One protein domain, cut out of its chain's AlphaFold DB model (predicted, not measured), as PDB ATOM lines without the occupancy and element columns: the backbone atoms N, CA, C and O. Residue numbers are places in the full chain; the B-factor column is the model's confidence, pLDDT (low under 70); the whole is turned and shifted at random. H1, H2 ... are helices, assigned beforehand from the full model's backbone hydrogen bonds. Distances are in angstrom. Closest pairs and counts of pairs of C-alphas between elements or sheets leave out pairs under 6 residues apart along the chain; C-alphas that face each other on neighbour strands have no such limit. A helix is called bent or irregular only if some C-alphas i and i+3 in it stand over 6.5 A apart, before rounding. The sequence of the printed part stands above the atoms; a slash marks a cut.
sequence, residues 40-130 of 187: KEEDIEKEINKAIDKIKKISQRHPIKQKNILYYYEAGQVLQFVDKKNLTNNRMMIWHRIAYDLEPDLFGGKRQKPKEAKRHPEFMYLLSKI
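This is residues 40 to 130 of the 187 residues of an uncharacterized protein of Candidatus Helarchaeota archaeon (UniProt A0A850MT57). One long helix, H1, makes the length of the body; H2 folds back along part of it as a helical hairpin, and H4 and H7 cross this hairpin. H7 crosses H2 nearly at a right angle and H4 crosses H1 steeply, while H4 and H7 meet each other; the short helices H5 and H6 pack on residues 95 to 100 of H4. The printed part has 91 residues with seven named helices, H1 to H7 in order along the chain, and no named strand: its class is all helix. It is compact, with a radius of gyration of the C-alphas of 11.9 A and spans of 35 by 28 by 22 A.

Find C-alpha 40 at (9.728, 6.609, -16.093); from there H1, residues 40 to 60, runs 31.0 A to C-alpha 60 at (-10.260, 14.887, 6.095). H2, residues 69 to 79, is 14.9 A long, and H3 is residues 81 to 84. H4, residues 88 to 102, spans 19.8 A and is irregular: C-alphas 89 and 92 are 7.7 A apart. H5 is residues 104 to 107 and H6 residues 114 to 117. H7, residues 119 to 128, runs 14.2 A and ends with C-alpha 128 at (-3.100, 26.940, -6.373).

Start at H1, where residues 51 to 59 touch H2 at a shallow tilt of 26 degrees, opposite ways; the closest C-alphas, of Ile 55 and Ala 75, are 5.5 A apart. H7 touches H2 about perpendicular, at 88 degrees, with the C-alphas of Gly 76 and Tyr 125 closest at 4.1 A. H4 is the hub, touching four helices. Its residues 95 to 99 touch H7 at a steep tilt of 57 degrees, with the C-alphas of Trp 95 and Pro 121 closest at 5.6 A. H4 and H1 only just touch, with 3 pairs of C-alphas within 8 A, the closest being Ile 48 and Ile 98 at 7.1 A. H4 touches H6, where the C-alphas of Ala 99 and Ala 117 are closest at 5.6 A, and touches H5 only at the corner, with Ala 99 and Phe 107 closest at 5.5 A between C-alphas. H3 is close to H1 but not clearly touching, with the C-alphas of Glu 47 and Phe 81 closest at 7.8 A. H1 and H7 are apart, and so are H2 and H4. In H1, H2 and H7 every O i to N i+4 pair is within hydrogen-bond range, in H4 8 of 11 are, and H3, H5 and H6 are too short for such a pair.

Look for the two C-alphas farthest apart at Lys 40 and Ile 64, 35.3 A. The printed part has no cut, and no link between its helices is long. In the B-factor column, the mean pLDDT of the printed part is 89.4, and residues 110 to 112 and 114 are under 70.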
ATOM      1  N   LYS A  40      10.340   5.269 -16.168       79.06
ATOM      2  CA  LYS A  40       9.728   6.609 -16.093       79.06
ATOM      3  C   LYS A  40       8.244   6.560 -15.727       79.06
ATOM      4  O   LYS A  40       7.760   7.451 -15.033       79.06
ATOM      5  N   GLU A  41       7.510   5.569 -16.222       79.19
ATOM      6  CA  GLU A  41       6.083   5.407 -15.927       79.19
ATOM      7  C   GLU A  41       5.855   4.987 -14.470       79.19
ATOM      8  O   GLU A  41       4.993   5.569 -13.806       79.19
ATOM      9  N   GLU A  42       6.676   4.081 -13.934       84.44
ATOM     10  CA  GLU A  42       6.639   3.730 -12.509       84.44
ATOM     11  C   GLU A  42       6.905   4.933 -11.600       84.44
ATOM     12  O   GLU A  42       6.228   5.111 -10.585       84.44
ATOM     13  N   ASP A  43       7.868   5.782 -11.956       87.69
ATOM     14  CA  ASP A  43       8.182   6.975 -11.170       87.69
ATOM     15  C   ASP A  43       7.027   7.983 -11.164       87.69
ATOM     16  O   ASP A  43       6.723   8.579 -10.126       87.69
ATOM     17  N   ILE A  44       6.330   8.139 -12.295       89.50
ATOM     18  CA  ILE A  44       5.115   8.961 -12.368       89.50
ATOM     19  C   ILE A  44       4.027   8.381 -11.459       89.50
ATOM     20  O   ILE A  44       3.417   9.135 -10.698       89.50
ATOM     21  N   GLU A  45       3.800   7.066 -11.497       90.12
ATOM     22  CA  GLU A  45       2.767   6.413 -10.683       90.12
ATOM     23  C   GLU A  45       3.074   6.531  -9.178       90.12
ATOM     24  O   GLU A  45       2.183   6.819  -8.372       90.12
ATOM     25  N   LYS A  46       4.348   6.418  -8.780       92.25
ATOM     26  CA  LYS A  46       4.785   6.664  -7.393       92.25
ATOM     27  C   LYS A  46       4.460   8.088  -6.944       92.25
ATOM     28  O   LYS A  46       3.966   8.285  -5.833       92.25
ATOM     29  N   GLU A  47       4.729   9.092  -7.777       93.69
ATOM     30  CA  GLU A  47       4.422  10.487  -7.441       93.69
ATOM     31  C   GLU A  47       2.911  10.760  -7.413       93.69
ATOM     32  O   GLU A  47       2.443  11.500  -6.544       93.69
ATOM     33  N   ILE A  48       2.141  10.111  -8.291       93.50
ATOM     34  CA  ILE A  48       0.674  10.140  -8.271       93.50
ATOM     35  C   ILE A  48       0.136   9.611  -6.938       93.50
ATOM     36  O   ILE A  48      -0.643  10.307  -6.283       93.50
ATOM     37  N   ASN A  49       0.578   8.432  -6.503       93.44
ATOM     38  CA  ASN A  49       0.102   7.827  -5.259       93.44
ATOM     39  C   ASN A  49       0.461   8.687  -4.038       93.44
ATOM     40  O   ASN A  49      -0.403   8.998  -3.218       93.44
ATOM     41  N   LYS A  50       1.692   9.215  -3.983       95.69
ATOM     42  CA  LYS A  50       2.092  10.177  -2.939       95.69
ATOM     43  C   LYS A  50       1.216  11.433  -2.934       95.69
ATOM     44  O   LYS A  50       0.935  11.986  -1.867       95.69
ATOM     45  N   ALA A  51       0.837  11.940  -4.108       96.00
ATOM     46  CA  ALA A  51      -0.041  13.099  -4.219       96.00
ATOM     47  C   ALA A  51      -1.453  12.773  -3.713       96.00
ATOM     48  O   ALA A  51      -2.016  13.553  -2.942       96.00
ATOM     49  N   ILE A  52      -1.991  11.611  -4.079       94.94
ATOM     50  CA  ILE A  52      -3.288  11.118  -3.608       94.94
ATOM     51  C   ILE A  52      -3.312  11.019  -2.083       94.94
ATOM     52  O   ILE A  52      -4.211  11.583  -1.463       94.94
ATOM     53  N   ASP A  53      -2.307  10.404  -1.460       95.94
ATOM     54  CA  ASP A  53      -2.259  10.245   0.000       95.94
ATOM     55  C   ASP A  53      -2.257  11.590   0.733       95.94
ATOM     56  O   ASP A  53      -2.932  11.776   1.751       95.94
ATOM     57  N   LYS A  54      -1.536  12.577   0.192       97.19
ATOM     58  CA  LYS A  54      -1.546  13.945   0.725       97.19
ATOM     59  C   LYS A  54      -2.915  14.602   0.567       97.19
ATOM     60  O   LYS A  54      -3.382  15.258   1.498       97.19
ATOM     61  N   ILE A  55      -3.574  14.418  -0.575       95.81
ATOM     62  CA  ILE A  55      -4.913  14.969  -0.823       95.81
ATOM     63  C   ILE A  55      -5.959  14.290   0.065       95.81
ATOM     64  O   ILE A  55      -6.829  14.985   0.584       95.81
ATOM     65  N   LYS A  56      -5.843  12.985   0.338       94.94
ATOM     66  CA  LYS A  56      -6.697  12.277   1.307       94.94
ATOM     67  C   LYS A  56      -6.627  12.933   2.685       94.94
ATOM     68  O   LYS A  56      -7.670  13.286   3.235       94.94
ATOM     69  N   LYS A  57      -5.417  13.212   3.188       95.75
ATOM     70  CA  LYS A  57      -5.212  13.932   4.462       95.75
ATOM     71  C   LYS A  57      -5.816  15.339   4.447       95.75
ATOM     72  O   LYS A  57      -6.449  15.750   5.411       95.75
ATOM     73  N   ILE A  58      -5.667  16.075   3.343       95.56
ATOM     74  CA  ILE A  58      -6.316  17.387   3.179       95.56
ATOM     75  C   ILE A  58      -7.838  17.230   3.233       95.56
ATOM     76  O   ILE A  58      -8.502  17.984   3.938       95.56
ATOM     77  N   SER A  59      -8.387  16.236   2.537       92.88
ATOM     78  CA  SER A  59      -9.829  16.009   2.432       92.88
ATOM     79  C   SER A  59     -10.495  15.718   3.779       92.88
ATOM     80  O   SER A  59     -11.633  16.129   3.981       92.88
ATOM     81  N   GLN A  60      -9.775  15.111   4.728       93.31
ATOM     82  CA  GLN A  60     -10.260  14.887   6.095       93.31
ATOM     83  C   GLN A  60     -10.535  16.201   6.846       93.31
ATOM     84  O   GLN A  60     -11.421  16.252   7.690       93.31
ATOM     85  N   ARG A  61      -9.822  17.285   6.508       93.62
ATOM     86  CA  ARG A  61     -10.028  18.625   7.092       93.62
ATOM     87  C   ARG A  61     -11.155  19.410   6.414       93.62
ATOM     88  O   ARG A  61     -11.541  20.469   6.901       93.62
ATOM     89  N   HIS A  62     -11.659  18.915   5.282       90.06
ATOM     90  CA  HIS A  62     -12.681  19.564   4.459       90.06
ATOM     91  C   HIS A  62     -13.844  18.592   4.220       90.06
ATOM     92  O   HIS A  62     -13.931  18.006   3.137       90.06
ATOM     93  N   PRO A  63     -14.759  18.421   5.197       81.69
ATOM     94  CA  PRO A  63     -15.860  17.458   5.092       81.69
ATOM     95  C   PRO A  63     -16.748  17.725   3.868       81.69
ATOM     96  O   PRO A  63     -17.164  16.793   3.183       81.69
ATOM     97  N   ILE A  64     -16.956  19.001   3.522       86.00
ATOM     98  CA  ILE A  64     -17.619  19.414   2.281       86.00
ATOM     99  C   ILE A  64     -16.554  19.874   1.280       86.00
ATOM    100  O   ILE A  64     -16.004  20.975   1.374       86.00
ATOM    101  N   LYS A  65     -16.268  19.010   0.301       86.12
ATOM    102  CA  LYS A  65     -15.274  19.250  -0.765       86.12
ATOM    103  C   LYS A  65     -15.865  20.035  -1.935       86.12
ATOM    104  O   LYS A  65     -15.162  20.774  -2.627       86.12
ATOM    105  N   GLN A  66     -17.157  19.849  -2.196       85.06
ATOM    106  CA  GLN A  66     -17.824  20.427  -3.355       85.06
ATOM    107  C   GLN A  66     -17.839  21.954  -3.257       85.06
ATOM    108  O   GLN A  66     -18.224  22.521  -2.242       85.06
ATOM    109  N   LYS A  67     -17.389  22.613  -4.327       87.62
ATOM    110  CA  LYS A  67     -17.254  24.073  -4.417       87.62
ATOM    111  C   LYS A  67     -16.432  24.738  -3.291       87.62
ATOM    112  O   LYS A  67     -16.481  25.957  -3.127       87.62
ATOM    113  N   ASN A  68     -15.636  23.974  -2.541       92.31
ATOM    114  CA  ASN A  68     -14.805  24.507  -1.468       92.31
ATOM    115  C   ASN A  68     -13.485  25.046  -2.042       92.31
ATOM    116  O   ASN A  68     -12.576  24.289  -2.382       92.31
ATOM    117  N   ILE A  69     -13.382  26.373  -2.153       94.75
ATOM    118  CA  ILE A  69     -12.212  27.066  -2.722       94.75
ATOM    119  C   ILE A  69     -10.928  26.699  -1.966       94.75
ATOM    120  O   ILE A  69      -9.894  26.484  -2.597       94.75
ATOM    121  N   LEU A  70     -10.983  26.606  -0.634       95.25
ATOM    122  CA  LEU A  70      -9.803  26.317   0.178       95.25
ATOM    123  C   LEU A  70      -9.336  24.870  -0.011       95.25
ATOM    124  O   LEU A  70      -8.146  24.654  -0.218       95.25
ATOM    125  N   TYR A  71     -10.261  23.906  -0.034       95.75
ATOM    126  CA  TYR A  71      -9.944  22.515  -0.368       95.75
ATOM    127  C   TYR A  71      -9.270  22.414  -1.740       95.75
ATOM    128  O   TYR A  71      -8.203  21.818  -1.873       95.75
ATOM    129  N   TYR A  72      -9.860  23.049  -2.756       95.94
ATOM    130  CA  TYR A  72      -9.321  23.026  -4.115       95.94
ATOM    131  C   TYR A  72      -7.946  23.685  -4.213       95.94
ATOM    132  O   TYR A  72      -7.090  23.213  -4.961       95.94
ATOM    133  N   TYR A  73      -7.729  24.757  -3.453       97.44
ATOM    134  CA  TYR A  73      -6.443  25.427  -3.370       97.44
ATOM    135  C   TYR A  73      -5.375  24.520  -2.748       97.44
ATOM    136  O   TYR A  73      -4.325  24.313  -3.352       97.44
ATOM    137  N   GLU A  74      -5.651  23.945  -1.576       97.25
ATOM    138  CA  GLU A  74      -4.713  23.079  -0.851       97.25
ATOM    139  C   GLU A  74      -4.405  21.794  -1.628       97.25
ATOM    140  O   GLU A  74      -3.239  21.433  -1.790       97.25
ATOM    141  N   ALA A  75      -5.431  21.132  -2.174       96.81
ATOM    142  CA  ALA A  75      -5.239  19.980  -3.049       96.81
ATOM    143  C   ALA A  75      -4.411  20.371  -4.282       96.81
ATOM    144  O   ALA A  75      -3.456  19.685  -4.642       96.81
ATOM    145  N   GLY A  76      -4.699  21.530  -4.877       97.25
ATOM    146  CA  GLY A  76      -3.935  22.087  -5.987       97.25
ATOM    147  C   GLY A  76      -2.452  22.284  -5.682       97.25
ATOM    148  O   GLY A  76      -1.617  21.976  -6.532       97.25
ATOM    149  N   GLN A  77      -2.103  22.728  -4.470       98.06
ATOM    150  CA  GLN A  77      -0.705  22.878  -4.051       98.06
ATOM    151  C   GLN A  77       0.043  21.540  -4.062       98.06
ATOM    152  O   GLN A  77       1.226  21.505  -4.405       98.06
ATOM    153  N   VAL A  78      -0.636  20.435  -3.738       97.69
ATOM    154  CA  VAL A  78      -0.069  19.087  -3.885       97.69
ATOM    155  C   VAL A  78       0.139  18.763  -5.363       97.69
ATOM    156  O   VAL A  78       1.226  18.333  -5.748       97.69
ATOM    157  N   LEU A  79      -0.861  19.046  -6.203       97.12
ATOM    158  CA  LEU A  79      -0.823  18.809  -7.650       97.12
ATOM    159  C   LEU A  79       0.276  19.604  -8.386       97.12
ATOM    160  O   LEU A  79       0.655  19.244  -9.500       97.12
ATOM    161  N   GLN A  80       0.863  20.631  -7.763       96.44
ATOM    162  CA  GLN A  80       2.056  21.322  -8.276       96.44
ATOM    163  C   GLN A  80       3.296  20.420  -8.393       96.44
ATOM    164  O   GLN A  80       4.290  20.844  -8.986       96.44
ATOM    165  N   PHE A  81       3.272  19.185  -7.868       96.00
ATOM    166  CA  PHE A  81       4.352  18.216  -8.092       96.00
ATOM    167  C   PHE A  81       4.644  18.008  -9.583       96.00
ATOM    168  O   PHE A  81       5.799  17.806  -9.944       96.00
ATOM    169  N   VAL A  82       3.625  18.136 -10.444       95.75
ATOM    170  CA  VAL A  82       3.767  18.026 -11.901       95.75
ATOM    171  C   VAL A  82       4.810  19.006 -12.433       95.75
ATOM    172  O   VAL A  82       5.618  18.634 -13.276       95.75
ATOM    173  N   ASP A  83       4.843  20.234 -11.916       94.19
ATOM    174  CA  ASP A  83       5.841  21.220 -12.334       94.19
ATOM    175  C   ASP A  83       7.190  20.957 -11.657       94.19
ATOM    176  O   ASP A  83       8.223  20.980 -12.314       94.19
ATOM    177  N   LYS A  84       7.187  20.621 -10.359       94.25
ATOM    178  CA  LYS A  84       8.416  20.338  -9.591       94.25
ATOM    179  C   LYS A  84       9.203  19.138 -10.124       94.25
ATOM    180  O   LYS A  84      10.411  19.065  -9.932       94.25
ATOM    181  N   LYS A  85       8.512  18.181 -10.741       92.75
ATOM    182  CA  LYS A  85       9.081  16.955 -11.313       92.75
ATOM    183  C   LYS A  85       9.250  17.033 -12.834       92.75
ATOM    184  O   LYS A  85       9.550  16.018 -13.449       92.75
ATOM    185  N   ASN A  86       9.048  18.206 -13.445       91.81
ATOM    186  CA  ASN A  86       9.117  18.409 -14.899       91.81
ATOM    187  C   ASN A  86       8.194  17.469 -15.703       91.81
ATOM    188  O   ASN A  86       8.494  17.068 -16.826       91.81
ATOM    189  N   LEU A  87       7.026  17.135 -15.147       92.25
ATOM    190  CA  LEU A  87       6.020  16.252 -15.748       92.25
ATOM    191  C   LEU A  87       4.942  17.021 -16.525       92.25
ATOM    192  O   LEU A  87       3.876  16.478 -16.819       92.25
ATOM    193  N   THR A  88       5.182  18.286 -16.874       89.25
ATOM    194  CA  THR A  88       4.189  19.163 -17.516       89.25
ATOM    195  C   THR A  88       3.636  18.579 -18.823       89.25
ATOM    196  O   THR A  88       2.441  18.722 -19.091       89.25
ATOM    197  N   ASN A  89       4.455  17.840 -19.584       89.19
ATOM    198  CA  ASN A  89       4.033  17.144 -20.809       89.19
ATOM    199  C   ASN A  89       3.041  15.997 -20.534       89.19
ATOM    200  O   ASN A  89       2.159  15.730 -21.344       89.19
ATOM    201  N   ASN A  90       3.120  15.376 -19.353       89.50
ATOM    202  CA  ASN A  90       2.251  14.274 -18.925       89.50
ATOM    203  C   ASN A  90       1.033  14.747 -18.120       89.50
ATOM    204  O   ASN A  90       0.184  13.949 -17.730       89.50
ATOM    205  N   ARG A  91       0.907  16.056 -17.877       91.31
ATOM    206  CA  ARG A  91      -0.082  16.637 -16.963       91.31
ATOM    207  C   ARG A  91      -1.520  16.185 -17.228       91.31
ATOM    208  O   ARG A  91      -2.249  15.874 -16.296       91.31
ATOM    209  N   MET A  92      -1.941  16.145 -18.493       88.31
ATOM    210  CA  MET A  92      -3.316  15.768 -18.848       88.31
ATOM    211  C   MET A  92      -3.618  14.297 -18.554       88.31
ATOM    212  O   MET A  92      -4.736  13.978 -18.153       88.31
ATOM    213  N   MET A  93      -2.624  13.428 -18.745       89.00
ATOM    214  CA  MET A  93      -2.699  12.009 -18.405       89.00
ATOM    215  C   MET A  93      -2.751  11.835 -16.885       89.00
ATOM    216  O   MET A  93      -3.626  11.140 -16.387       89.00
ATOM    217  N   ILE A  94      -1.902  12.555 -16.148       92.25
ATOM    218  CA  ILE A  94      -1.890  12.554 -14.678       92.25
ATOM    219  C   ILE A  94      -3.256  12.978 -14.116       92.25
ATOM    220  O   ILE A  94      -3.805  12.300 -13.254       92.25
ATOM    221  N   TRP A  95      -3.854  14.058 -14.633       92.81
ATOM    222  CA  TRP A  95      -5.195  14.495 -14.218       92.81
ATOM    223  C   TRP A  95      -6.278  13.458 -14.476       92.81
ATOM    224  O   TRP A  95      -7.186  13.320 -13.662       92.81
ATOM    225  N   HIS A  96      -6.196  12.754 -15.602       88.75
ATOM    226  CA  HIS A  96      -7.107  11.653 -15.884       88.75
ATOM    227  C   HIS A  96      -6.926  10.547 -14.844       88.75
ATOM    228  O   HIS A  96      -7.889  10.175 -14.179       88.75
ATOM    229  N   ARG A  97      -5.683  10.092 -14.664       87.19
ATOM    230  CA  ARG A  97      -5.327   8.986 -13.780       87.19
ATOM    231  C   ARG A  97      -5.858   9.201 -12.363       87.19
ATOM    232  O   ARG A  97      -6.542   8.339 -11.822       87.19
ATOM    233  N   ILE A  98      -5.637  10.383 -11.788       89.94
ATOM    234  CA  ILE A  98      -6.050  10.645 -10.401       89.94
ATOM    235  C   ILE A  98      -7.561  10.827 -10.226       89.94
ATOM    236  O   ILE A  98      -8.104  10.387  -9.217       89.94
ATOM    237  N   ALA A  99      -8.241  11.471 -11.180       86.56
ATOM    238  CA  ALA A  99      -9.645  11.865 -11.021       86.56
ATOM    239  C   ALA A  99     -10.656  10.924 -11.674       86.56
ATOM    240  O   ALA A  99     -11.858  11.121 -11.499       86.56
ATOM    241  N   TYR A 100     -10.200   9.945 -12.452       84.44
ATOM    242  CA  TYR A 100     -11.073   8.973 -13.104       84.44
ATOM    243  C   TYR A 100     -10.736   7.538 -12.708       84.44
ATOM    244  O   TYR A 100     -11.647   6.804 -12.324       84.44
ATOM    245  N   ASP A 101      -9.456   7.161 -12.756       79.19
ATOM    246  CA  ASP A 101      -9.051   5.768 -12.535       79.19
ATOM    247  C   ASP A 101      -8.903   5.434 -11.049       79.19
ATOM    248  O   ASP A 101      -9.302   4.353 -10.628       79.19
ATOM    249  N   LEU A 102      -8.303   6.344 -10.271       83.88
ATOM    250  CA  LEU A 102      -7.888   6.055  -8.897       83.88
ATOM    251  C   LEU A 102      -8.890   6.555  -7.852       83.88
ATOM    252  O   LEU A 102      -9.512   5.754  -7.166       83.88
ATOM    253  N   GLU A 103      -9.054   7.873  -7.703       84.19
ATOM    254  CA  GLU A 103      -9.758   8.452  -6.546       84.19
ATOM    255  C   GLU A 103     -10.750   9.552  -6.958       84.19
ATOM    256  O   GLU A 103     -10.605  10.717  -6.565       84.19
ATOM    257  N   PRO A 104     -11.783   9.226  -7.758       84.19
ATOM    258  CA  PRO A 104     -12.715  10.214  -8.304       84.19
ATOM    259  C   PRO A 104     -13.408  11.068  -7.227       84.19
ATOM    260  O   PRO A 104     -13.653  12.259  -7.440       84.19
ATOM    261  N   ASP A 105     -13.662  10.519  -6.041       86.62
ATOM    262  CA  ASP A 105     -14.356  11.207  -4.943       86.62
ATOM    263  C   ASP A 105     -13.560  12.374  -4.344       86.62
ATOM    264  O   ASP A 105     -14.134  13.318  -3.788       86.62
ATOM    265  N   LEU A 106     -12.233  12.365  -4.489       87.12
ATOM    266  CA  LEU A 106     -11.389  13.499  -4.110       87.12
ATOM    267  C   LEU A 106     -11.521  14.667  -5.098       87.12
ATOM    268  O   LEU A 106     -11.225  15.810  -4.739       87.12
ATOM    269  N   PHE A 107     -12.009  14.406  -6.313       87.19
ATOM    270  CA  PHE A 107     -12.006  15.337  -7.441       87.19
ATOM    271  C   PHE A 107     -13.409  15.621  -7.997       87.19
ATOM    272  O   PHE A 107     -13.565  15.915  -9.179       87.19
ATOM    273  N   GLY A 108     -14.433  15.603  -7.141       76.00
ATOM    274  CA  GLY A 108     -15.809  15.934  -7.536       76.00
ATOM    275  C   GLY A 108     -16.646  14.742  -8.004       76.00
ATOM    276  O   GLY A 108     -17.697  14.957  -8.606       76.00
ATOM    277  N   GLY A 109     -16.198  13.520  -7.706       72.38
ATOM    278  CA  GLY A 109     -16.901  12.273  -7.990       72.38
ATOM    279  C   GLY A 109     -16.682  11.765  -9.415       72.38
ATOM    280  O   GLY A 109     -16.098  12.434 -10.276       72.38
ATOM    281  N   LYS A 110     -17.169  10.550  -9.676       66.19
ATOM    282  CA  LYS A 110     -17.016   9.892 -10.978       66.19
ATOM    283  C   LYS A 110     -17.902  10.578 -12.019       66.19
ATOM    284  O   LYS A 110     -19.114  10.380 -12.062       66.19
ATOM    285  N   ARG A 111     -17.304  11.398 -12.886       65.06
ATOM    286  CA  ARG A 111     -18.013  11.962 -14.045       65.06
ATOM    287  C   ARG A 111     -18.212  10.898 -15.121       65.06
ATOM    288  O   ARG A 111     -17.303  10.124 -15.396       65.06
ATOM    289  N   GLN A 112     -19.359  10.920 -15.801       61.03
ATOM    290  CA  GLN A 112     -19.681   9.963 -16.873       61.03
ATOM    291  C   GLN A 112     -18.696  10.023 -18.055       61.03
ATOM    292  O   GLN A 112     -18.467   9.020 -18.721       61.03
ATOM    293  N   LYS A 113     -18.097  11.194 -18.321       74.06
ATOM    294  CA  LYS A 113     -17.174  11.404 -19.444       74.06
ATOM    295  C   LYS A 113     -15.738  11.632 -18.949       74.06
ATOM    296  O   LYS A 113     -15.499  12.626 -18.255       74.06
ATOM    297  N   PRO A 114     -14.749  10.834 -19.398       66.56
ATOM    298  CA  PRO A 114     -13.346  10.985 -18.986       66.56
ATOM    299  C   PRO A 114     -12.759  12.379 -19.268       66.56
ATOM    300  O   PRO A 114     -11.987  12.932 -18.484       66.56
ATOM    301  N   LYS A 115     -13.185  13.020 -20.369       73.62
ATOM    302  CA  LYS A 115     -12.775  14.395 -20.724       73.62
ATOM    303  C   LYS A 115     -13.170  15.441 -19.681       73.62
ATOM    304  O   LYS A 115     -12.580  16.522 -19.670       73.62
ATOM    305  N   GLU A 116     -14.164  15.156 -18.851       79.31
ATOM    306  CA  GLU A 116     -14.626  16.072 -17.818       79.31
ATOM    307  C   GLU A 116     -13.959  15.817 -16.470       79.31
ATOM    308  O   GLU A 116     -13.720  16.780 -15.745       79.31
ATOM    309  N   ALA A 117     -13.611  14.566 -16.155       77.25
ATOM    310  CA  ALA A 117     -12.961  14.199 -14.896       77.25
ATOM    311  C   ALA A 117     -11.662  14.992 -14.673       77.25
ATOM    312  O   ALA A 117     -11.458  15.591 -13.618       77.25
ATOM    313  N   LYS A 118     -10.852  15.150 -15.729       84.81
ATOM    314  CA  LYS A 118      -9.601  15.929 -15.698       84.81
ATOM    315  C   LYS A 118      -9.766  17.421 -15.367       84.81
ATOM    316  O   LYS A 118      -8.782  18.078 -15.034       84.81
ATOM    317  N   ARG A 119     -10.980  17.983 -15.473       87.56
ATOM    318  CA  ARG A 119     -11.219  19.419 -15.234       87.56
ATOM    319  C   ARG A 119     -11.038  19.797 -13.772       87.56
ATOM    320  O   ARG A 119     -10.565  20.895 -13.504       87.56
ATOM    321  N   HIS A 120     -11.415  18.924 -12.840       90.75
ATOM    322  CA  HIS A 120     -11.308  19.226 -11.414       90.75
ATOM    323  C   HIS A 120      -9.846  19.309 -10.950       90.75
ATOM    324  O   HIS A 120      -9.490  20.349 -10.395       90.75
ATOM    325  N   PRO A 121      -8.970  18.329 -11.249       93.69
ATOM    326  CA  PRO A 121      -7.536  18.466 -11.007       93.69
ATOM    327  C   PRO A 121      -6.909  19.678 -11.684       93.69
ATOM    328  O   PRO A 121      -6.141  20.401 -11.057       93.69
ATOM    329  N   GLU A 122      -7.255  19.940 -12.950       94.00
ATOM    330  CA  GLU A 122      -6.738  21.107 -13.669       94.00
ATOM    331  C   GLU A 122      -7.141  22.409 -12.966       94.00
ATOM    332  O   GLU A 122      -6.311  23.300 -12.787       94.00
ATOM    333  N   PHE A 123      -8.390  22.498 -12.513       94.50
ATOM    334  CA  PHE A 123      -8.899  23.642 -11.771       94.50
ATOM    335  C   PHE A 123      -8.198  23.814 -10.417       94.50
ATOM    336  O   PHE A 123      -7.747  24.917 -10.116       94.50
ATOM    337  N   MET A 124      -8.035  22.739  -9.635       95.88
ATOM    338  CA  MET A 124      -7.261  22.741  -8.382       95.88
ATOM    339  C   MET A 124      -5.833  23.246  -8.619       95.88
ATOM    340  O   MET A 124      -5.381  24.205  -7.990       95.88
ATOM    341  N   TYR A 125      -5.140  22.637  -9.582       96.94
ATOM    342  CA  TYR A 125      -3.779  22.999  -9.962       96.94
ATOM    343  C   TYR A 125      -3.673  24.481 -10.346       96.94
ATOM    344  O   TYR A 125      -2.817  25.184  -9.811       96.94
ATOM    345  N   LEU A 126      -4.556  24.994 -11.207       96.38
ATOM    346  CA  LEU A 126      -4.529  26.403 -11.615       96.38
ATOM    347  C   LEU A 126      -4.872  27.354 -10.461       96.38
ATOM    348  O   LEU A 126      -4.230  28.394 -10.330       96.38
ATOM    349  N   LEU A 127      -5.830  26.998  -9.602       96.69
ATOM    350  CA  LEU A 127      -6.209  27.818  -8.449       96.69
ATOM    351  C   LEU A 127      -5.041  27.972  -7.473       96.69
ATOM    352  O   LEU A 127      -4.800  29.063  -6.966       96.69
ATOM    353  N   SER A 128      -4.270  26.905  -7.259       96.94
ATOM    354  CA  SER A 128      -3.100  26.940  -6.373       96.94
ATOM    355  C   SER A 128      -1.936  27.803  -6.871       96.94
ATOM    356  O   SER A 128      -1.058  28.145  -6.081       96.94
ATOM    357  N   LYS A 129      -1.926  28.190  -8.156       95.94
ATOM    358  CA  LYS A 129      -0.960  29.162  -8.702       95.94
ATOM    359  C   LYS A 129      -1.262  30.601  -8.279       95.94
ATOM    360  O   LYS A 129      -0.419  31.473  -8.462       95.94
ATOM    361  N   ILE A 130      -2.464  30.861  -7.778       95.56
ATOM    362  CA  ILE A 130      -2.890  32.180  -7.323       95.56
ATOM    363  C   ILE A 130      -2.398  32.396  -5.886       95.56
ATOM    364  O   ILE A 130      -2.405  31.476  -5.071       95.56
TER     365      ILE A 130